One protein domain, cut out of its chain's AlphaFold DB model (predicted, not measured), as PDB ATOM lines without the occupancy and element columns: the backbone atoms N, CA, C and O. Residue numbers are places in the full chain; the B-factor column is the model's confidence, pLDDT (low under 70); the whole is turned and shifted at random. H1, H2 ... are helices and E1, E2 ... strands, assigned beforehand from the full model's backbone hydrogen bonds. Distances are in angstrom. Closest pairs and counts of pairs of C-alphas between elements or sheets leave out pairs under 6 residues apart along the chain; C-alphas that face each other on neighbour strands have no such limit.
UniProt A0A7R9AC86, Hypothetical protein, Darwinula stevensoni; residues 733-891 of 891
ATOM      1  N   GLU A 733      94.016  43.464  58.114       80.19
ATOM      2  CA  GLU A 733      92.911  44.033  57.326       80.19
ATOM      3  C   GLU A 733      93.342  44.390  55.896       80.19
ATOM      4  O   GLU A 733      92.577  44.199  54.949       80.19
ATOM      5  N   ASN A 734      94.590  44.835  55.736       79.94
ATOM      6  CA  ASN A 734      95.161  45.228  54.449       79.94
ATOM      7  C   ASN A 734      95.740  44.050  53.641       79.94
ATOM      8  O   ASN A 734      96.110  44.235  52.484       79.94
ATOM      9  N   GLY A 735      95.784  42.846  54.220       82.31
ATOM     10  CA  GLY A 735      96.343  41.634  53.618       82.31
ATOM     11  C   GLY A 735      96.865  40.668  54.690       82.31
ATOM     12  O   GLY A 735      97.244  41.121  55.770       82.31
ATOM     13  N   PRO A 736      96.878  39.342  54.453       80.44
ATOM     14  CA  PRO A 736      97.383  38.374  55.430       80.44
ATOM     15  C   PRO A 736      98.844  38.626  55.832       80.44
ATOM     16  O   PRO A 736      99.184  38.440  56.992       80.44
ATOM     17  N   GLU A 737      99.681  39.109  54.914       83.31
ATOM     18  CA  GLU A 737     101.084  39.470  55.136       83.31
ATOM     19  C   GLU A 737     101.288  40.647  56.101       83.31
ATOM     20  O   GLU A 737     102.361  40.786  56.676       83.31
ATOM     21  N   ASP A 738     100.264  41.483  56.291       86.19
ATOM     22  CA  ASP A 738     100.295  42.635  57.197       86.19
ATOM     23  C   ASP A 738     100.034  42.227  58.657       86.19
ATOM     24  O   ASP A 738     100.205  43.021  59.578       86.19
ATOM     25  N   PHE A 739      99.590  40.991  58.891       87.31
ATOM     26  CA  PHE A 739      99.205  40.529  60.217       87.31
ATOM     27  C   PHE A 739     100.408  40.440  61.167       87.31
ATOM     28  O   PHE A 739     101.341  39.677  60.930       87.31
ATOM     29  N   ALA A 740     100.338  41.189  62.273       86.94
ATOM     30  CA  ALA A 740     101.376  41.301  63.303       86.94
ATOM     31  C   ALA A 740     102.727  41.865  62.821       86.94
ATOM     32  O   ALA A 740     103.701  41.854  63.575       86.94
ATOM     33  N   ASP A 741     102.786  42.388  61.594       90.50
ATOM     34  CA  ASP A 741     103.969  43.054  61.056       90.50
ATOM     35  C   ASP A 741     104.181  44.395  61.768       90.50
ATOM     36  O   ASP A 741     103.275  45.237  61.812       90.50
ATOM     37  N   ILE A 742     105.364  44.585  62.353       90.56
ATOM     38  CA  ILE A 742     105.713  45.766  63.139       90.56
ATOM     39  C   ILE A 742     105.918  46.947  62.195       90.56
ATOM     40  O   ILE A 742     106.806  46.952  61.348       90.56
ATOM     41  N   LYS A 743     105.109  47.989  62.387       87.75
ATOM     42  CA  LYS A 743     105.236  49.264  61.677       87.75
ATOM     43  C   LYS A 743     106.098  50.250  62.448       87.75
ATOM     44  O   LYS A 743     106.899  50.948  61.839       87.75
ATOM     45  N   LEU A 744     105.914  50.312  63.769       86.00
ATOM     46  CA  LEU A 744     106.680  51.166  64.676       86.00
ATOM     47  C   LEU A 744     106.933  50.428  65.992       86.00
ATOM     48  O   LEU A 744     106.052  49.732  66.501       86.00
ATOM     49  N   TRP A 745     108.100  50.658  66.586       83.31
ATOM     50  CA  TRP A 745     108.396  50.284  67.967       83.31
ATOM     51  C   TRP A 745     108.811  51.536  68.732       83.31
ATOM     52  O   TRP A 745     109.651  52.307  68.276       83.31
ATOM     53  N   GLN A 746     108.167  51.784  69.874       75.88
ATOM     54  CA  GLN A 746     108.315  53.028  70.644       75.88
ATOM     55  C   GLN A 746     108.061  54.311  69.822       75.88
ATOM     56  O   GLN A 746     108.588  55.376  70.139       75.88
ATOM     57  N   GLY A 747     107.219  54.220  68.787       72.25
ATOM     58  CA  GLY A 747     106.855  55.342  67.915       72.25
ATOM     59  C   GLY A 747     107.826  55.615  66.763       72.25
ATOM     60  O   GLY A 747     107.557  56.512  65.971       72.25
ATOM     61  N   GLU A 748     108.905  54.839  66.627       74.94
ATOM     62  CA  GLU A 748     109.903  55.008  65.568       74.94
ATOM     63  C   GLU A 748     109.928  53.789  64.618       74.94
ATOM     64  O   GLU A 748     109.727  52.652  65.062       74.94
ATOM     65  N   PRO A 749     110.164  53.991  63.305       72.62
ATOM     66  CA  PRO A 749     110.311  52.901  62.329       72.62
ATOM     67  C   PRO A 749     111.720  52.278  62.334       72.62
ATOM     68  O   PRO A 749     111.953  51.235  61.723       72.62
ATOM     69  N   PHE A 750     112.661  52.925  63.022       75.81
ATOM     70  CA  PHE A 750     114.025  52.461  63.239       75.81
ATOM     71  C   PHE A 750     114.266  52.297  64.737       75.81
ATOM     72  O   PHE A 750     113.586  52.911  65.560       75.81
ATOM     73  N   HIS A 751     115.263  51.496  65.107       68.81
ATOM     74  CA  HIS A 751     115.704  51.442  66.499       68.81
ATOM     75  C   HIS A 751     116.089  52.855  66.977       68.81
ATOM     76  O   HIS A 751     116.942  53.485  66.366       68.81
ATOM     77  N   TYR A 752     115.507  53.355  68.073       64.31
ATOM     78  CA  TYR A 752     115.626  54.769  68.481       64.31
ATOM     79  C   TYR A 752     117.070  55.239  68.784       64.31
ATOM     80  O   TYR A 752     117.342  56.439  68.737       64.31
ATOM     81  N   LYS A 753     117.990  54.321  69.133       67.38
ATOM     82  CA  LYS A 753     119.436  54.626  69.271       67.38
ATOM     83  C   LYS A 753     120.182  54.681  67.936       67.38
ATOM     84  O   LYS A 753     121.304  55.165  67.923       67.38
ATOM     85  N   GLU A 754     119.595  54.141  66.869       74.56
ATOM     86  CA  GLU A 754     120.245  53.892  65.576       74.56
ATOM     87  C   GLU A 754     121.680  53.339  65.740       74.56
ATOM     88  O   GLU A 754     122.627  53.927  65.216       74.56
ATOM     89  N   PRO A 755     121.881  52.239  66.501       76.94
ATOM     90  CA  PRO A 755     123.223  51.782  66.868       76.94
ATOM     91  C   PRO A 755     124.029  51.272  65.665       76.94
ATOM     92  O   PRO A 755     125.234  51.068  65.763       76.94
ATOM     93  N   TRP A 756     123.385  51.042  64.518       87.88
ATOM     94  CA  TRP A 756     124.028  50.499  63.328       87.88
ATOM     95  C   TRP A 756     124.321  51.579  62.289       87.88
ATOM     96  O   TRP A 756     123.695  52.633  62.228       87.88
ATOM     97  N   ARG A 757     125.280  51.302  61.406       85.00
ATOM     98  CA  ARG A 757     125.862  52.314  60.504       85.00
ATOM     99  C   ARG A 757     124.965  52.764  59.355       85.00
ATOM    100  O   ARG A 757     125.287  53.749  58.691       85.00
ATOM    101  N   THR A 758     123.929  51.996  59.042       85.06
ATOM    102  CA  THR A 758     123.051  52.242  57.897       85.06
ATOM    103  C   THR A 758     121.597  52.117  58.314       85.06
ATOM    104  O   THR A 758     121.249  51.255  59.120       85.06
ATOM    105  N   ASP A 759     120.740  52.931  57.699       84.06
ATOM    106  CA  ASP A 759     119.289  52.888  57.908       84.06
ATOM    107  C   ASP A 759     118.739  51.474  57.669       84.06
ATOM    108  O   ASP A 759     117.957  50.978  58.470       84.06
ATOM    109  N   GLU A 760     119.232  50.781  56.634       85.38
ATOM    110  CA  GLU A 760     118.874  49.388  56.312       85.38
ATOM    111  C   GLU A 760     119.097  48.417  57.481       85.38
ATOM    112  O   GLU A 760     118.341  47.468  57.652       85.38
ATOM    113  N   CYS A 761     120.121  48.650  58.301       87.25
ATOM    114  CA  CYS A 761     120.464  47.778  59.422       87.25
ATOM    115  C   CYS A 761     119.785  48.202  60.725       87.25
ATOM    116  O   CYS A 761     119.598  47.378  61.618       87.25
ATOM    117  N   ASN A 762     119.340  49.457  60.797       86.38
ATOM    118  CA  ASN A 762     118.468  49.963  61.855       86.38
ATOM    119  C   ASN A 762     116.975  49.672  61.606       86.38
ATOM    120  O   ASN A 762     116.165  49.941  62.495       86.38
ATOM    121  N   MET A 763     116.604  49.139  60.434       86.50
ATOM    122  CA  MET A 763     115.217  48.806  60.091       86.50
ATOM    123  C   MET A 763     114.633  47.723  61.000       86.50
ATOM    124  O   MET A 763     115.222  46.657  61.223       86.50
ATOM    125  N   ILE A 764     113.414  47.991  61.460       88.88
ATOM    126  CA  ILE A 764     112.570  47.049  62.187       88.88
ATOM    127  C   ILE A 764     111.690  46.331  61.162       88.88
ATOM    128  O   ILE A 764     110.868  46.963  60.509       88.88
ATOM    129  N   ASN A 765     111.896  45.025  60.999       89.56
ATOM    130  CA  ASN A 765     111.210  44.203  60.006       89.56
ATOM    131  C   ASN A 765     110.523  43.013  60.679       89.56
ATOM    132  O   ASN A 765     111.112  42.369  61.553       89.56
ATOM    133  N   GLY A 766     109.338  42.657  60.179       91.12
ATOM    134  CA  GLY A 766     108.610  41.461  60.583       91.12
ATOM    135  C   GLY A 766     107.898  41.609  61.919       91.12
ATOM    136  O   GLY A 766     107.470  42.698  62.289       91.12
ATOM    137  N   THR A 767     107.740  40.500  62.638       91.81
ATOM    138  CA  THR A 767     106.937  40.457  63.868       91.81
ATOM    139  C   THR A 767     107.810  40.478  65.125       91.81
ATOM    140  O   THR A 767     109.040  40.429  65.061       91.81
ATOM    141  N   ASP A 768     107.183  40.515  66.301       86.50
ATOM    142  CA  ASP A 768     107.875  40.379  67.593       86.50
ATOM    143  C   ASP A 768     108.302  38.926  67.905       86.50
ATOM    144  O   ASP A 768     108.863  38.643  68.965       86.50
ATOM    145  N   GLY A 769     108.026  37.991  66.987       86.94
ATOM    146  CA  GLY A 769     108.338  36.568  67.107       86.94
ATOM    147  C   GLY A 769     107.327  35.752  67.918       86.94
ATOM    148  O   GLY A 769     107.479  34.533  68.010       86.94
ATOM    149  N   THR A 770     106.290  36.375  68.490       83.19
ATOM    150  CA  THR A 770     105.237  35.663  69.241       83.19
ATOM    151  C   THR A 770     104.167  35.067  68.327       83.19
ATOM    152  O   THR A 770     103.572  34.037  68.648       83.19
ATOM    153  N   ILE A 771     103.936  35.703  67.179       85.19
ATOM    154  CA  ILE A 771     102.993  35.281  66.148       85.19
ATOM    155  C   ILE A 771     103.522  35.686  64.769       85.19
ATOM    156  O   ILE A 771     104.305  36.628  64.648       85.19
ATOM    157  N   PHE A 772     103.108  34.963  63.733       89.25
ATOM    158  CA  PHE A 772     103.507  35.197  62.346       89.25
ATOM    159  C   PHE A 772     102.266  35.348  61.450       89.25
ATOM    160  O   PHE A 772     101.192  34.860  61.825       89.25
ATOM    161  N   PRO A 773     102.394  36.003  60.280       87.44
ATOM    162  CA  PRO A 773     101.359  36.012  59.249       87.44
ATOM    163  C   PRO A 773     100.872  34.597  58.898       87.44
ATOM    164  O   PRO A 773     101.680  33.670  58.903       87.44
ATOM    165  N   PRO A 774      99.580  34.394  58.583       84.44
ATOM    166  CA  PRO A 774      99.082  33.105  58.105       84.44
ATOM    167  C   PRO A 774      99.538  32.815  56.664       84.44
ATOM    168  O   PRO A 774      99.874  33.741  55.923       84.44
ATOM    169  N   TYR A 775      99.429  31.551  56.234       86.31
ATOM    170  CA  TYR A 775      99.792  31.079  54.887       86.31
ATOM    171  C   TYR A 775     101.302  31.073  54.621       86.31
ATOM    172  O   TYR A 775     101.754  31.447  53.537       86.31
ATOM    173  N   VAL A 776     102.078  30.644  55.615       88.88
ATOM    174  CA  VAL A 776     103.533  30.520  55.504       88.88
ATOM    175  C   VAL A 776     103.873  29.255  54.717       88.88
ATOM    176  O   VAL A 776     103.298  28.191  54.932       88.88
ATOM    177  N   ASP A 777     104.843  29.353  53.813       91.88
ATOM    178  CA  ASP A 777     105.309  28.232  52.998       91.88
ATOM    179  C   ASP A 777     106.836  28.053  53.046       91.88
ATOM    180  O   ASP A 777     107.568  28.854  53.626       91.88
ATOM    181  N   GLU A 778     107.337  26.996  52.404       92.06
ATOM    182  CA  GLU A 778     108.771  26.666  52.336       92.06
ATOM    183  C   GLU A 778     109.641  27.775  51.704       92.06
ATOM    184  O   GLU A 778     110.859  27.774  51.876       92.06
ATOM    185  N   ASN A 779     109.047  28.716  50.957       93.62
ATOM    186  CA  ASN A 779     109.762  29.824  50.310       93.62
ATOM    187  C   ASN A 779     109.719  31.119  51.132       93.62
ATOM    188  O   ASN A 779     110.302  32.125  50.724       93.62
ATOM    189  N   SER A 780     109.003  31.115  52.252       92.19
ATOM    190  CA  SER A 780     108.803  32.290  53.086       92.19
ATOM    191  C   SER A 780     110.082  32.640  53.853       92.19
ATOM    192  O   SER A 780     110.780  31.768  54.367       92.19
ATOM    193  N   ILE A 781     110.391  33.935  53.943       93.56
ATOM    194  CA  ILE A 781     111.457  34.470  54.800       93.56
ATOM    195  C   ILE A 781     110.772  35.228  55.927       93.56
ATOM    196  O   ILE A 781     110.061  36.201  55.673       93.56
ATOM    197  N   LEU A 782     110.968  34.775  57.162       94.19
ATOM    198  CA  LEU A 782     110.267  35.325  58.320       94.19
ATOM    199  C   LEU A 782     111.187  36.262  59.083       94.19
ATOM    200  O   LEU A 782     112.181  35.817  59.650       94.19
ATOM    201  N   TYR A 783     110.858  37.547  59.110       94.50
ATOM    202  CA  TYR A 783     111.602  38.523  59.896       94.50
ATOM    203  C   TYR A 783     111.076  38.580  61.334       94.50
ATOM    204  O   TYR A 783     109.869  38.497  61.570       94.50
ATOM    205  N   VAL A 784     111.996  38.715  62.286       93.19
ATOM    206  CA  VAL A 784     111.715  38.885  63.709       93.19
ATOM    207  C   VAL A 784     112.563  40.029  64.241       93.19
ATOM    208  O   VAL A 784     113.787  40.040  64.069       93.19
ATOM    209  N   PHE A 785     111.926  40.957  64.943       90.19
ATOM    210  CA  PHE A 785     112.602  41.995  65.704       90.19
ATOM    211  C   PHE A 785     112.405  41.757  67.201       90.19
ATOM    212  O   PHE A 785     111.281  41.707  67.695       90.19
ATOM    213  N   THR A 786     113.513  41.663  67.938       81.69
ATOM    214  CA  THR A 786     113.493  41.711  69.403       81.69
ATOM    215  C   THR A 786     114.399  42.836  69.898       81.69
ATOM    216  O   THR A 786     115.549  42.933  69.450       81.69
ATOM    217  N   PRO A 787     113.937  43.649  70.869       76.75
ATOM    218  CA  PRO A 787     114.760  44.676  71.504       76.75
ATOM    219  C   PRO A 787     116.064  44.144  72.120       76.75
ATOM    220  O   PRO A 787     117.007  44.907  72.296       76.75
ATOM    221  N   ASP A 788     116.154  42.845  72.429       76.12
ATOM    222  CA  ASP A 788     117.370  42.246  73.004       76.12
ATOM    223  C   ASP A 788     118.504  42.096  71.988       76.12
ATOM    224  O   ASP A 788     119.674  42.133  72.357       76.12
ATOM    225  N   LEU A 789     118.158  41.903  70.713       81.12
ATOM    226  CA  LEU A 789     119.125  41.804  69.619       81.12
ATOM    227  C   LEU A 789     119.513  43.177  69.076       81.12
ATOM    228  O   LEU A 789     120.478  43.277  68.323       81.12
ATOM    229  N   CYS A 790     118.739  44.216  69.398       82.94
ATOM    230  CA  CYS A 790     118.858  45.555  68.826       82.94
ATOM    231  C   CYS A 790     118.764  45.610  67.291       82.94
ATOM    232  O   CYS A 790     119.077  46.634  66.689       82.94
ATOM    233  N   ARG A 791     118.353  44.520  66.636       88.06
ATOM    234  CA  ARG A 791     118.223  44.414  65.181       88.06
ATOM    235  C   ARG A 791     117.174  43.385  64.794       88.06
ATOM    236  O   ARG A 791     116.875  42.464  65.554       88.06
ATOM    237  N   SER A 792     116.697  43.510  63.563       91.88
ATOM    238  CA  SER A 792     115.896  42.479  62.913       91.88
ATOM    239  C   SER A 792     116.784  41.315  62.462       91.88
ATOM    240  O   SER A 792     117.892  41.513  61.941       91.88
ATOM    241  N   VAL A 793     116.286  40.097  62.643       93.06
ATOM    242  CA  VAL A 793     116.863  38.849  62.124       93.06
ATOM    243  C   VAL A 793     115.831  38.146  61.258       93.06
ATOM    244  O   VAL A 793     114.643  38.444  61.352       93.06
ATOM    245  N   TYR A 794     116.267  37.231  60.399       94.38
ATOM    246  CA  TYR A 794     115.349  36.461  59.569       94.38
ATOM    247  C   TYR A 794     115.560  34.961  59.731       94.38
ATOM    248  O   TYR A 794     116.663  34.485  60.011       94.38
ATOM    249  N   LEU A 795     114.462  34.232  59.570       95.50
ATOM    250  CA  LEU A 795     114.392  32.788  59.651       95.50
ATOM    251  C   LEU A 795     114.099  32.211  58.268       95.50
ATOM    252  O   LEU A 795     113.280  32.756  57.519       95.50
ATOM    253  N   THR A 796     114.740  31.091  57.954       96.25
ATOM    254  CA  THR A 796     114.551  30.350  56.704       96.25
ATOM    255  C   THR A 796     114.101  28.923  56.978       96.25
ATOM    256  O   THR A 796     114.373  28.351  58.036       96.25
ATOM    257  N   TYR A 797     113.342  28.365  56.039       96.88
ATOM    258  CA  TYR A 797     112.811  27.011  56.141       96.88
ATOM    259  C   TYR A 797     113.942  25.971  56.189       96.88
ATOM    260  O   TYR A 797     114.876  26.001  55.385       96.88
ATOM    261  N   GLU A 798     113.833  25.021  57.117       95.31
ATOM    262  CA  GLU A 798     114.749  23.888  57.240       95.31
ATOM    263  C   GLU A 798     114.105  22.579  56.770       95.31
ATOM    264  O   GLU A 798     114.702  21.851  55.973       95.31
ATOM    265  N   GLN A 799     112.934  22.239  57.316       95.50
ATOM    266  CA  GLN A 799     112.285  20.946  57.092       95.50
ATOM    267  C   GLN A 799     110.825  20.930  57.564       95.50
ATOM    268  O   GLN A 799     110.424  21.714  58.425       95.50
ATOM    269  N   ASP A 800     110.061  19.954  57.077       95.62
ATOM    270  CA  ASP A 800     108.735  19.631  57.602       95.62
ATOM    271  C   ASP A 800     108.835  18.929  58.961       95.62
ATOM    272  O   ASP A 800     109.702  18.078  59.193       95.62
ATOM    273  N   VAL A 801     107.892  19.234  59.848       94.75
ATOM    274  CA  VAL A 801     107.767  18.628  61.175       94.75
ATOM    275  C   VAL A 801     106.327  18.199  61.449       94.75
ATOM    276  O   VAL A 801     105.372  18.708  60.869       94.75
ATOM    277  N   GLU A 802     106.155  17.241  62.358       92.00
ATOM    278  CA  GLU A 802     104.836  16.824  62.837       92.00
ATOM    279  C   GLU A 802     104.811  16.896  64.366       92.00
ATOM    280  O   GLU A 802     105.487  16.130  65.059       92.00
ATOM    281  N   LEU A 803     104.014  17.820  64.903       83.88
ATOM    282  CA  LEU A 803     103.870  18.046  66.337       83.88
ATOM    283  C   LEU A 803     102.488  17.583  66.796       83.88
ATOM    284  O   LEU A 803     101.460  18.174  66.472       83.88
ATOM    285  N   GLN A 804     102.458  16.490  67.563       85.44
ATOM    286  CA  GLN A 804     101.227  15.909  68.123       85.44
ATOM    287  C   GLN A 804     100.125  15.628  67.074       85.44
ATOM    288  O   GLN A 804      98.936  15.717  67.380       85.44
ATOM    289  N   GLY A 805     100.514  15.259  65.848       83.62
ATOM    290  CA  GLY A 805      99.591  15.002  64.734       83.62
ATOM    291  C   GLY A 805      99.228  16.236  63.901       83.62
ATOM    292  O   GLY A 805      98.362  16.137  63.034       83.62
ATOM    293  N   THR A 806      99.857  17.383  64.171       85.06
ATOM    294  CA  THR A 806      99.699  18.625  63.403       85.06
ATOM    295  C   THR A 806     100.922  18.806  62.502       85.06
ATOM    296  O   THR A 806     102.039  18.785  63.029       85.06
ATOM    297  N   PRO A 807     100.750  18.940  61.174       89.31
ATOM    298  CA  PRO A 807     101.855  19.274  60.285       89.31
ATOM    299  C   PRO A 807     102.335  20.699  60.568       89.31
ATOM    300  O   PRO A 807     101.528  21.583  60.843       89.31
ATOM    301  N   GLY A 808     103.640  20.911  60.498       92.75
ATOM    302  CA  GLY A 808     104.254  22.222  60.632       92.75
ATOM    303  C   GLY A 808     105.517  22.336  59.790       92.75
ATOM    304  O   GLY A 808     106.063  21.337  59.322       92.75
ATOM    305  N   LEU A 809     105.982  23.564  59.615       95.44
ATOM    306  CA  LEU A 809     107.209  23.920  58.920       95.44
ATOM    307  C   LEU A 809     108.207  24.465  59.942       95.44
ATOM    308  O   LEU A 809     107.890  25.391  60.692       95.44
ATOM    309  N   ARG A 810     109.410  23.890  59.984       95.94
ATOM    310  CA  ARG A 810     110.491  24.376  60.841       95.94
ATOM    311  C   ARG A 810     111.247  25.495  60.149       95.94
ATOM    312  O   ARG A 810     111.837  25.273  59.094       95.94
ATOM    313  N   PHE A 811     111.316  26.644  60.804       96.69
ATOM    314  CA  PHE A 811     112.155  27.773  60.426       96.69
ATOM    315  C   PHE A 811     113.305  27.924  61.417       96.69
ATOM    316  O   PHE A 811     113.112  27.800  62.626       96.69
ATOM    317  N   ILE A 812     114.508  28.187  60.916       95.69
ATOM    318  CA  ILE A 812     115.735  28.333  61.709       95.69
ATOM    319  C   ILE A 812     116.345  29.704  61.454       95.69
ATOM    320  O   ILE A 812     116.129  30.279  60.391       95.69
ATOM    321  N   VAL A 813     117.129  30.225  62.400       94.00
ATOM    322  CA  VAL A 813     117.926  31.433  62.133       94.00
ATOM    323  C   VAL A 813     118.904  31.125  61.008       94.00
ATOM    324  O   VAL A 813     119.678  30.168  61.105       94.00
ATOM    325  N   ASP A 814     118.844  31.918  59.941       94.31
ATOM    326  CA  ASP A 814     119.684  31.690  58.776       94.31
ATOM    327  C   ASP A 814     121.167  31.889  59.146       94.31
ATOM    328  O   ASP A 814     121.497  32.884  59.805       94.31
ATOM    329  N   PRO A 815     122.077  30.974  58.759       91.31
ATOM    330  CA  PRO A 815     123.501  31.115  59.053       91.31
ATOM    331  C   PRO A 815     124.107  32.447  58.590       91.31
ATOM    332  O   PRO A 815     125.023  32.948  59.244       91.31
ATOM    333  N   ASP A 816     123.563  33.061  57.535       92.62
ATOM    334  CA  ASP A 816     124.039  34.341  57.009       92.62
ATOM    335  C   ASP A 816     123.793  35.521  57.971       92.62
ATOM    336  O   ASP A 816     124.473  36.544  57.858       92.62
ATOM    337  N   VAL A 817     122.874  35.399  58.944       92.19
ATOM    338  CA  VAL A 817     122.504  36.476  59.891       92.19
ATOM    339  C   VAL A 817     123.684  36.923  60.757       92.19
ATOM    340  O   VAL A 817     123.822  38.118  61.030       92.19
ATOM    341  N   LEU A 818     124.524  35.975  61.184       91.12
ATOM    342  CA  LEU A 818     125.720  36.215  62.000       91.12
ATOM    343  C   LEU A 818     127.015  35.840  61.260       91.12
ATOM    344  O   LEU A 818     128.054  35.685  61.894       91.12
ATOM    345  N   GLU A 819     126.977  35.663  59.939       93.31
ATOM    346  CA  GLU A 819     128.165  35.327  59.148       93.31
ATOM    347  C   GLU A 819     129.189  36.475  59.141       93.31
ATOM    348  O   GLU A 819     128.838  37.653  59.270       93.31
ATOM    349  N   ASP A 820     130.462  36.119  58.974       90.69
ATOM    350  CA  ASP A 820     131.587  37.043  58.938       90.69
ATOM    351  C   ASP A 820     131.329  38.189  57.938       90.69
ATOM    352  O   ASP A 820     131.027  37.922  56.767       90.69
ATOM    353  N   PRO A 821     131.477  39.466  58.339       88.31
ATOM    354  CA  PRO A 821     131.276  40.610  57.448       88.31
ATOM    355  C   PRO A 821     132.205  40.649  56.224       88.31
ATOM    356  O   PRO A 821     131.956  41.403  55.276       88.31
ATOM    357  N   GLU A 822     133.295  39.876  56.210       88.31
ATOM    358  CA  GLU A 822     134.129  39.671  55.023       88.31
ATOM    359  C   GLU A 822     133.519  38.678  54.023       88.31
ATOM    360  O   GLU A 822     133.777  38.793  52.821       88.31
ATOM    361  N   ILE A 823     132.700  37.736  54.499       90.31
ATOM    362  CA  ILE A 823     131.996  36.726  53.700       90.31
ATOM    363  C   ILE A 823     130.625  37.264  53.279       90.31
ATOM    364  O   ILE A 823     130.346  37.368  52.081       90.31
ATOM    365  N   ASN A 824     129.802  37.673  54.245       91.81
ATOM    366  CA  ASN A 824     128.533  38.344  54.008       91.81
ATOM    367  C   ASN A 824     128.694  39.859  54.186       91.81
ATOM    368  O   ASN A 824     128.569  40.407  55.281       91.81
ATOM    369  N   LEU A 825     128.934  40.561  53.073       90.19
ATOM    370  CA  LEU A 825     129.149  42.013  53.072       90.19
ATOM    371  C   LEU A 825     127.969  42.813  53.647       90.19
ATOM    372  O   LEU A 825     128.188  43.946  54.077       90.19
ATOM    373  N   ALA A 826     126.755  42.248  53.668       88.81
ATOM    374  CA  ALA A 826     125.590  42.887  54.277       88.81
ATOM    375  C   ALA A 826     125.767  43.070  55.791       88.81
ATOM    376  O   ALA A 826     125.268  44.041  56.346       88.81
ATOM    377  N   ASN A 827     126.560  42.217  56.452       90.62
ATOM    378  CA  ASN A 827     126.764  42.299  57.897       90.62
ATOM    379  C   ASN A 827     127.738  43.410  58.329       90.62
ATOM    380  O   ASN A 827     127.837  43.713  59.514       90.62
ATOM    381  N   LYS A 828     128.421  44.090  57.392       89.69
ATOM    382  CA  LYS A 828     129.374  45.177  57.709       89.69
ATOM    383  C   LYS A 828     128.753  46.380  58.417       89.69
ATOM    384  O   LYS A 828     129.471  47.147  59.058       89.69
ATOM    385  N   CYS A 829     127.452  46.585  58.252       89.94
ATOM    386  CA  CYS A 829     126.730  47.669  58.907       89.94
ATOM    387  C   CYS A 829     126.491  47.420  60.408       89.94
ATOM    388  O   CYS A 829     126.271  48.392  61.125       89.94
ATOM    389  N   PHE A 830     126.567  46.162  60.867       89.62
ATOM    390  CA  PHE A 830     126.407  45.762  62.273       89.62
ATOM    391  C   PHE A 830     127.729  45.762  63.052       89.62
ATOM    392  O   PHE A 830     127.779  45.352  64.206       89.62
ATOM    393  N   CYS A 831     128.818  46.189  62.416       87.56
ATOM    394  CA  CYS A 831     130.090  46.403  63.092       87.56
ATOM    395  C   CYS A 831     130.077  47.732  63.852       87.56
ATOM    396  O   CYS A 831     129.461  48.694  63.385       87.56
ATOM    397  N   LEU A 832     130.845  47.797  64.942       82.00
ATOM    398  CA  LEU A 832     131.009  48.995  65.767       82.00
ATOM    399  C   LEU A 832     131.413  50.205  64.920       82.00
ATOM    400  O   LEU A 832     132.072  50.074  63.880       82.00
ATOM    401  N   SER A 833     131.025  51.399  65.354       77.50
ATOM    402  CA  SER A 833     131.243  52.685  64.686       77.50
ATOM    403  C   SER A 833     132.703  52.926  64.273       77.50
ATOM    404  O   SER A 833     132.945  53.427  63.170       77.50
ATOM    405  N   ASP A 834     133.670  52.454  65.061       77.81
ATOM    406  CA  ASP A 834     135.120  52.604  64.863       77.81
ATOM    407  C   ASP A 834     135.714  51.808  63.679       77.81
ATOM    408  O   ASP A 834     136.786  52.142  63.172       77.81
ATOM    409  N   GLY A 835     135.016  50.780  63.198       75.12
ATOM    410  CA  GLY A 835     135.476  49.910  62.105       75.12
ATOM    411  C   GLY A 835     135.530  48.443  62.482       75.12
ATOM    412  O   GLY A 835     135.670  47.603  61.591       75.12
ATOM    413  N   THR A 836     135.442  48.147  63.774       83.75
ATOM    414  CA  THR A 836     135.752  46.843  64.337       83.75
ATOM    415  C   THR A 836     134.594  45.878  64.118       83.75
ATOM    416  O   THR A 836     133.470  46.098  64.563       83.75
ATOM    417  N   CYS A 837     134.885  44.793  63.403       85.81
ATOM    418  CA  CYS A 837     133.967  43.686  63.173       85.81
ATOM    419  C   CYS A 837     134.504  42.444  63.887       85.81
ATOM    420  O   CYS A 837     135.668  42.079  63.699       85.81
ATOM    421  N   LEU A 838     133.654  41.779  64.666       89.31
ATOM    422  CA  LEU A 838     133.943  40.438  65.164       89.31
ATOM    423  C   LEU A 838     133.715  39.400  64.049       89.31
ATOM    424  O   LEU A 838     132.992  39.658  63.084       89.31
ATOM    425  N   LYS A 839     134.358  38.231  64.164       90.81
ATOM    426  CA  LYS A 839     134.184  37.121  63.206       90.81
ATOM    427  C   LYS A 839     132.806  36.470  63.308       90.81
ATOM    428  O   LYS A 839     132.065  36.742  64.245       90.81
ATOM    429  N   ALA A 840     132.515  35.554  62.384       92.38
ATOM    430  CA  ALA A 840     131.265  34.796  62.327       92.38
ATOM    431  C   ALA A 840     130.756  34.272  63.691       92.38
ATOM    432  O   ALA A 840     131.533  33.781  64.521       92.38
ATOM    433  N   GLY A 841     129.433  34.328  63.859       89.94
ATOM    434  CA  GLY A 841     128.605  33.782  64.940       89.94
ATOM    435  C   GLY A 841     128.536  34.603  66.226       89.94
ATOM    436  O   GLY A 841     128.015  34.103  67.226       89.94
ATOM    437  N   VAL A 842     129.026  35.843  66.214       91.50
ATOM    438  CA  VAL A 842     128.902  36.792  67.328       91.50
ATOM    439  C   VAL A 842     128.405  38.155  66.840       91.50
ATOM    440  O   VAL A 842     128.681  38.559  65.713       91.50
ATOM    441  N   LEU A 843     127.686  38.868  67.703       90.06
ATOM    442  CA  LEU A 843     127.216  40.233  67.485       90.06
ATOM    443  C   LEU A 843     127.613  41.093  68.683       90.06
ATOM    444  O   LEU A 843     127.237  40.787  69.813       90.06
ATOM    445  N   ASP A 844     128.364  42.160  68.432       89.38
ATOM    446  CA  ASP A 844     128.721  43.123  69.469       89.38
ATOM    447  C   ASP A 844     127.547  44.080  69.715       89.38
ATOM    448  O   ASP A 844     127.061  44.724  68.786       89.38
ATOM    449  N   LEU A 845     127.060  44.139  70.956       85.81
ATOM    450  CA  LEU A 845     125.938  44.981  71.369       85.81
ATOM    451  C   LEU A 845     126.382  46.187  72.198       85.81
ATOM    452  O   LEU A 845     125.525  46.866  72.769       85.81
ATOM    453  N   SER A 846     127.685  46.470  72.259       81.81
ATOM    454  CA  SER A 846     128.232  47.494  73.148       81.81
ATOM    455  C   SER A 846     127.650  48.883  72.898       81.81
ATOM    456  O   SER A 846     127.278  49.557  73.850       81.81
ATOM    457  N   GLU A 847     127.451  49.275  71.637       81.31
ATOM    458  CA  GLU A 847     126.832  50.567  71.281       81.31
ATOM    459  C   GLU A 847     125.312  50.599  71.500       81.31
ATOM    460  O   GLU A 847     124.723  51.661  71.684       81.31
ATOM    461  N   CYS A 848     124.643  49.443  71.484       78.88
ATOM    462  CA  CYS A 848     123.206  49.400  71.738       78.88
ATOM    463  C   CYS A 848     122.885  49.417  73.239       78.88
ATOM    464  O   CYS A 848     121.940  50.078  73.681       78.88
ATOM    465  N   ARG A 849     123.644  48.643  74.017       76.12
ATOM    466  CA  ARG A 849     123.387  48.367  75.434       76.12
ATOM    467  C   ARG A 849     124.275  49.176  76.372       76.12
ATOM    468  O   ARG A 849     124.156  49.011  77.576       76.12
ATOM    469  N   ASP A 850     125.180  49.989  75.834       76.44
ATOM    470  CA  ASP A 850     126.140  50.804  76.588       76.44
ATOM    471  C   ASP A 850     126.978  49.981  77.601       76.44
ATOM    472  O   ASP A 850     127.516  50.504  78.570       76.44
ATOM    473  N   ILE A 851     127.095  48.664  77.387       79.12
ATOM    474  CA  ILE A 851     127.849  47.709  78.214       79.12
ATOM    475  C   ILE A 851     128.601  46.743  77.285       79.12
ATOM    476  O   ILE A 851     128.058  46.419  76.232       79.12
ATOM    477  N   PRO A 852     129.792  46.219  77.645       80.62
ATOM    478  CA  PRO A 852     130.609  45.354  76.790       80.62
ATOM    479  C   PRO A 852     130.001  43.946  76.672       80.62
ATOM    480  O   PRO A 852     130.483  42.972  77.257       80.62
ATOM    481  N   LEU A 853     128.881  43.855  75.959       83.94
ATOM    482  CA  LEU A 853     128.071  42.662  75.782       83.94
ATOM    483  C   LEU A 853     128.183  42.182  74.341       83.94
ATOM    484  O   LEU A 853     127.880  42.905  73.398       83.94
ATOM    485  N   VAL A 854     128.545  40.912  74.190       88.44
ATOM    486  CA  VAL A 854     128.574  40.229  72.899       88.44
ATOM    487  C   VAL A 854     127.556  39.103  72.939       88.44
ATOM    488  O   VAL A 854     127.595  38.257  73.835       88.44
ATOM    489  N   MET A 855     126.646  39.081  71.970       88.88
ATOM    490  CA  MET A 855     125.685  37.999  71.813       88.88
ATOM    491  C   MET A 855     126.230  36.921  70.874       88.88
ATOM    492  O   MET A 855     126.856  37.218  69.860       88.88
ATOM    493  N   SER A 856     125.949  35.660  71.189       91.81
ATOM    494  CA  SER A 856     126.161  34.519  70.305       91.81
ATOM    495  C   SER A 856     125.049  33.491  70.483       91.81
ATOM    496  O   SER A 856     124.282  33.538  71.448       91.81
ATOM    497  N   MET A 857     124.974  32.533  69.561       91.38
ATOM    498  CA  MET A 857     124.215  31.311  69.824       91.38
ATOM    499  C   MET A 857     124.902  30.499  70.936       91.38
ATOM    500  O   MET A 857     126.125  30.592  71.098       91.38
ATOM    501  N   PRO A 858     124.169  29.650  71.681       93.25
ATOM    502  CA  PRO A 858     124.739  28.905  72.799       93.25
ATOM    503  C   PRO A 858     125.992  28.109  72.406       93.25
ATOM    504  O   PRO A 858     126.041  27.458  71.358       93.25
ATOM    505  N   HIS A 859     127.024  28.178  73.253       93.06
ATOM    506  CA  HIS A 859     128.353  27.600  73.005       93.06
ATOM    507  C   HIS A 859     129.024  28.048  71.695       93.06
ATOM    508  O   HIS A 859     129.848  27.311  71.156       93.06
ATOM    509  N   PHE A 860     128.679  29.232  71.182       93.12
ATOM    510  CA  PHE A 860     129.137  29.727  69.883       93.12
ATOM    511  C   PHE A 860     128.775  28.780  68.730       93.12
ATOM    512  O   PHE A 860     129.563  28.565  67.809       93.12
ATOM    513  N   TYR A 861     127.580  28.183  68.760       93.00
ATOM    514  CA  TYR A 861     127.044  27.472  67.599       93.00
ATOM    515  C   TYR A 861     126.995  28.416  66.378       93.00
ATOM    516  O   TYR A 861     126.550  29.550  66.494       93.00
ATOM    517  N   LEU A 862     127.499  27.968  65.220       90.69
ATOM    518  CA  LEU A 862     127.774  28.798  64.024       90.69
ATOM    519  C   LEU A 862     128.880  29.864  64.191       90.69
ATOM    520  O   LEU A 862     129.146  30.620  63.263       90.69
ATOM    521  N   GLY A 863     129.556  29.905  65.340       91.25
ATOM    522  CA  GLY A 863     130.690  30.786  65.598       91.25
ATOM    523  C   GLY A 863     132.018  30.276  65.060       91.25
ATOM    524  O   GLY A 863     132.208  29.086  64.801       91.25
ATOM    525  N   SER A 864     132.968  31.201  64.917       91.31
ATOM    526  CA  SER A 864     134.355  30.867  64.591       91.31
ATOM    527  C   SER A 864     134.997  30.008  65.688       91.31
ATOM    528  O   SER A 864     134.827  30.274  66.879       91.31
ATOM    529  N   GLU A 865     135.783  28.998  65.292       89.62
ATOM    530  CA  GLU A 865     136.428  28.037  66.210       89.62
ATOM    531  C   GLU A 865     137.312  28.720  67.266       89.62
ATOM    532  O   GLU A 865     137.496  28.205  68.367       89.62
ATOM    533  N   GLU A 866     137.833  29.910  66.972       89.31
ATOM    534  CA  GLU A 866     138.676  30.662  67.901       89.31
ATOM    535  C   GLU A 866     137.972  31.106  69.189       89.31
ATOM    536  O   GLU A 866     138.656  31.362  70.175       89.31
ATOM    537  N   TYR A 867     136.638  31.161  69.216       89.81
ATOM    538  CA  TYR A 867     135.892  31.570  70.408       89.81
ATOM    539  C   TYR A 867     135.679  30.435  71.418       89.81
ATOM    540  O   TYR A 867     135.507  30.699  72.606       89.81
ATOM    541  N   PHE A 868     135.693  29.176  70.970       88.00
ATOM    542  CA  PHE A 868     135.339  28.018  71.807       88.00
ATOM    543  C   PHE A 868     136.377  26.890  71.800       88.00
ATOM    544  O   PHE A 868     136.155  25.844  72.407       88.00
ATOM    545  N   ASN A 869     137.514  27.074  71.129       86.25
ATOM    546  CA  ASN A 869     138.623  26.130  71.203       86.25
ATOM    547  C   ASN A 869     139.128  26.015  72.656       86.25
ATOM    548  O   ASN A 869     139.291  27.027  73.338       86.25
ATOM    549  N   GLU A 870     139.460  24.799  73.105       79.69
ATOM    550  CA  GLU A 870     139.975  24.501  74.457       79.69
ATOM    551  C   GLU A 870     141.223  25.317  74.849       79.69
ATOM    552  O   GLU A 870     141.529  25.484  76.029       79.69
ATOM    553  N   SER A 871     141.960  25.840  73.864       74.12
ATOM    554  CA  SER A 871     143.090  26.755  74.086       74.12
ATOM    555  C   SER A 871     142.688  28.181  74.492       74.12
ATOM    556  O   SER A 871     143.550  28.938  74.936       74.12
ATOM    557  N   VAL A 872     141.406  28.533  74.362       79.75
ATOM    558  CA  VAL A 872     140.830  29.853  74.656       79.75
ATOM    559  C   VAL A 872     139.812  29.756  75.791       79.75
ATOM    560  O   VAL A 872     139.895  30.547  76.726       79.75
ATOM    561  N   VAL A 873     138.914  28.763  75.765       85.25
ATOM    562  CA  VAL A 873     137.941  28.476  76.835       85.25
ATOM    563  C   VAL A 873     137.669  26.969  76.898       85.25
ATOM    564  O   VAL A 873     137.332  26.352  75.892       85.25
ATOM    565  N   GLU A 874     137.780  26.361  78.080       88.25
ATOM    566  CA  GLU A 874     137.417  24.956  78.306       88.25
ATOM    567  C   GLU A 874     135.946  24.848  78.752       88.25
ATOM    568  O   GLU A 874     135.473  25.663  79.546       88.25
ATOM    569  N   GLY A 875     135.230  23.822  78.277       87.12
ATOM    570  CA  GLY A 875     133.841  23.542  78.676       87.12
ATOM    571  C   GLY A 875     132.767  24.004  77.686       87.12
ATOM    572  O   GLY A 875     131.578  23.939  78.001       87.12
ATOM    573  N   LEU A 876     133.160  24.446  76.485       91.81
ATOM    574  CA  LEU A 876     132.236  24.824  75.419       91.81
ATOM    575  C   LEU A 876     132.159  23.750  74.322       91.81
ATOM    576  O   LEU A 876     133.170  23.389  73.733       91.81
ATOM    577  N   GLU A 877     130.953  23.254  74.023       91.06
ATOM    578  CA  GLU A 877     130.725  22.234  72.994       91.06
ATOM    579  C   GLU A 877     129.536  22.616  72.091       91.06
ATOM    580  O   GLU A 877     128.397  22.269  72.408       91.06
ATOM    581  N   PRO A 878     129.742  23.317  70.960       92.31
ATOM    582  CA  PRO A 878     128.647  23.672  70.060       92.31
ATOM    583  C   PRO A 878     128.008  22.425  69.429       92.31
ATOM    584  O   PRO A 878     128.677  21.634  68.762       92.31
ATOM    585  N   ARG A 879     126.692  22.256  69.612       92.75
ATOM    586  CA  ARG A 879     125.907  21.146  69.054       92.75
ATOM    587  C   ARG A 879     124.616  21.666  68.441       92.75
ATOM    588  O   ARG A 879     123.850  22.354  69.111       92.75
ATOM    589  N   LYS A 880     124.346  21.285  67.191       91.94
ATOM    590  CA  LYS A 880     123.138  21.709  66.471       91.94
ATOM    591  C   LYS A 880     121.869  21.302  67.219       91.94
ATOM    592  O   LYS A 880     120.976  22.117  67.394       91.94
ATOM    593  N   GLU A 881     121.808  20.065  67.704       90.50
ATOM    594  CA  GLU A 881     120.606  19.494  68.319       90.50
ATOM    595  C   GLU A 881     120.185  20.202  69.611       90.50
ATOM    596  O   GLU A 881     119.042  20.050  70.037       90.50
ATOM    597  N   TRP A 882     121.104  20.919  70.260       89.88
ATOM    598  CA  TRP A 882     120.863  21.586  71.541       89.88
ATOM    599  C   TRP A 882     120.841  23.109  71.418       89.88
ATOM    600  O   TRP A 882     120.166  23.759  72.207       89.88
ATOM    601  N   HIS A 883     121.591  23.679  70.470       94.12
ATOM    602  CA  HIS A 883     121.876  25.119  70.424       94.12
ATOM    603  C   HIS A 883     121.311  25.824  69.189       94.12
ATOM    604  O   HIS A 883     121.481  27.034  69.051       94.12
ATOM    605  N   GLN A 884     120.661  25.098  68.276       94.31
ATOM    606  CA  GLN A 884     119.967  25.714  67.151       94.31
ATOM    607  C   GLN A 884     118.689  26.410  67.626       94.31
ATOM    608  O   GLN A 884     117.834  25.799  68.265       94.31
ATOM    609  N   THR A 885     118.536  27.670  67.235       93.62
ATOM    610  CA  THR A 885     117.290  28.422  67.393       93.62
ATOM    611  C   THR A 885     116.347  28.079  66.243       93.62
ATOM    612  O   THR A 885     116.714  28.249  65.077       93.62
ATOM    613  N   PHE A 886     115.147  27.597  66.565       94.19
ATOM    614  CA  PHE A 886     114.120  27.257  65.582       94.19
ATOM    615  C   PHE A 886     112.713  27.598  66.084       94.19
ATOM    616  O   PHE A 886     112.473  27.667  67.290       94.19
ATOM    617  N   VAL A 887     111.780  27.752  65.148       93.62
ATOM    618  CA  VAL A 887     110.338  27.838  65.392       93.62
ATOM    619  C   VAL A 887     109.613  26.885  64.445       93.62
ATOM    620  O   VAL A 887     109.942  26.809  63.264       93.62
ATOM    621  N   ASP A 888     108.648  26.139  64.971       93.38
ATOM    622  CA  ASP A 888     107.808  25.231  64.189       93.38
ATOM    623  C   ASP A 888     106.432  25.887  64.010       93.38
ATOM    624  O   ASP A 888     105.712  26.083  64.992       93.38
ATOM    625  N   LEU A 889     106.080  26.250  62.775       91.31
ATOM    626  CA  LEU A 889     104.860  26.994  62.449       91.31
ATOM    627  C   LEU A 889     103.848  26.123  61.712       91.31
ATOM    628  O   LEU A 889     104.219  25.284  60.896       91.31
ATOM    629  N   GLU A 890     102.564  26.331  61.991       88.56
ATOM    630  CA  GLU A 890     101.497  25.761  61.168       88.56
ATOM    631  C   GLU A 890     101.382  26.595  59.879       88.56
ATOM    632  O   GLU A 890     101.293  27.820  59.996       88.56
ATOM    633  N   PRO A 891     101.481  25.974  58.687       83.88
ATOM    634  CA  PRO A 891     101.512  26.687  57.407       83.88
ATOM    635  C   PRO A 891     100.201  27.396  57.051       83.88
ATOM    636  O   PRO A 891      99.125  26.763  57.161       83.88
TER     637      PRO A 891
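This is residues 733 to 891 of the 891 residues of the protein "Hypothetical protein" of Darwinula stevensoni (UniProt A0A7R9AC86). The model has little regular structure: a curled antiparallel sheet, E2 E3 E4 E7, and a small antiparallel pair, E5 E6, with H2 between them, are joined by long loops, among them residues 763 to 781 before E2 and 857 to 879 after E6. Of 159 printed residues, 62 are in five named helices and seven named strands, class mixed. It is compact, radius of gyration of the C-alphas 16.9 A, spanning 49 by 38 by 25 A.

The sheet has E2, residues 782 to 786, E3, 791 to 803, 30.0 A long, E4, 806 to 813, and E7, 886 to 889, ending at C-alpha (104.860, 26.994, 62.449). Elsewhere are E1, 742 to 745, beginning at C-alpha (105.713, 45.766, 63.139), H1, 759 to 762, H2, 815 to 818, H3, 825 to 830, E5, 842 to 844, H4, 846 to 849, E6, 854 to 856, and H5, 880 to 883.

E2, E3 and E4 form a meander, successive antiparallel neighbours: N 784 and O 793, 2.8 A; N 801 and O 808, 2.8 A. H2 only grazes the sheet. H3 has 0 of 2 O i to N i+4 pairs within hydrogen-bond range, 2 of 3 i+3.

The printed part has no cut. Link E6 to H5 is long. Residues 751 to 753 have pLDDT under 70.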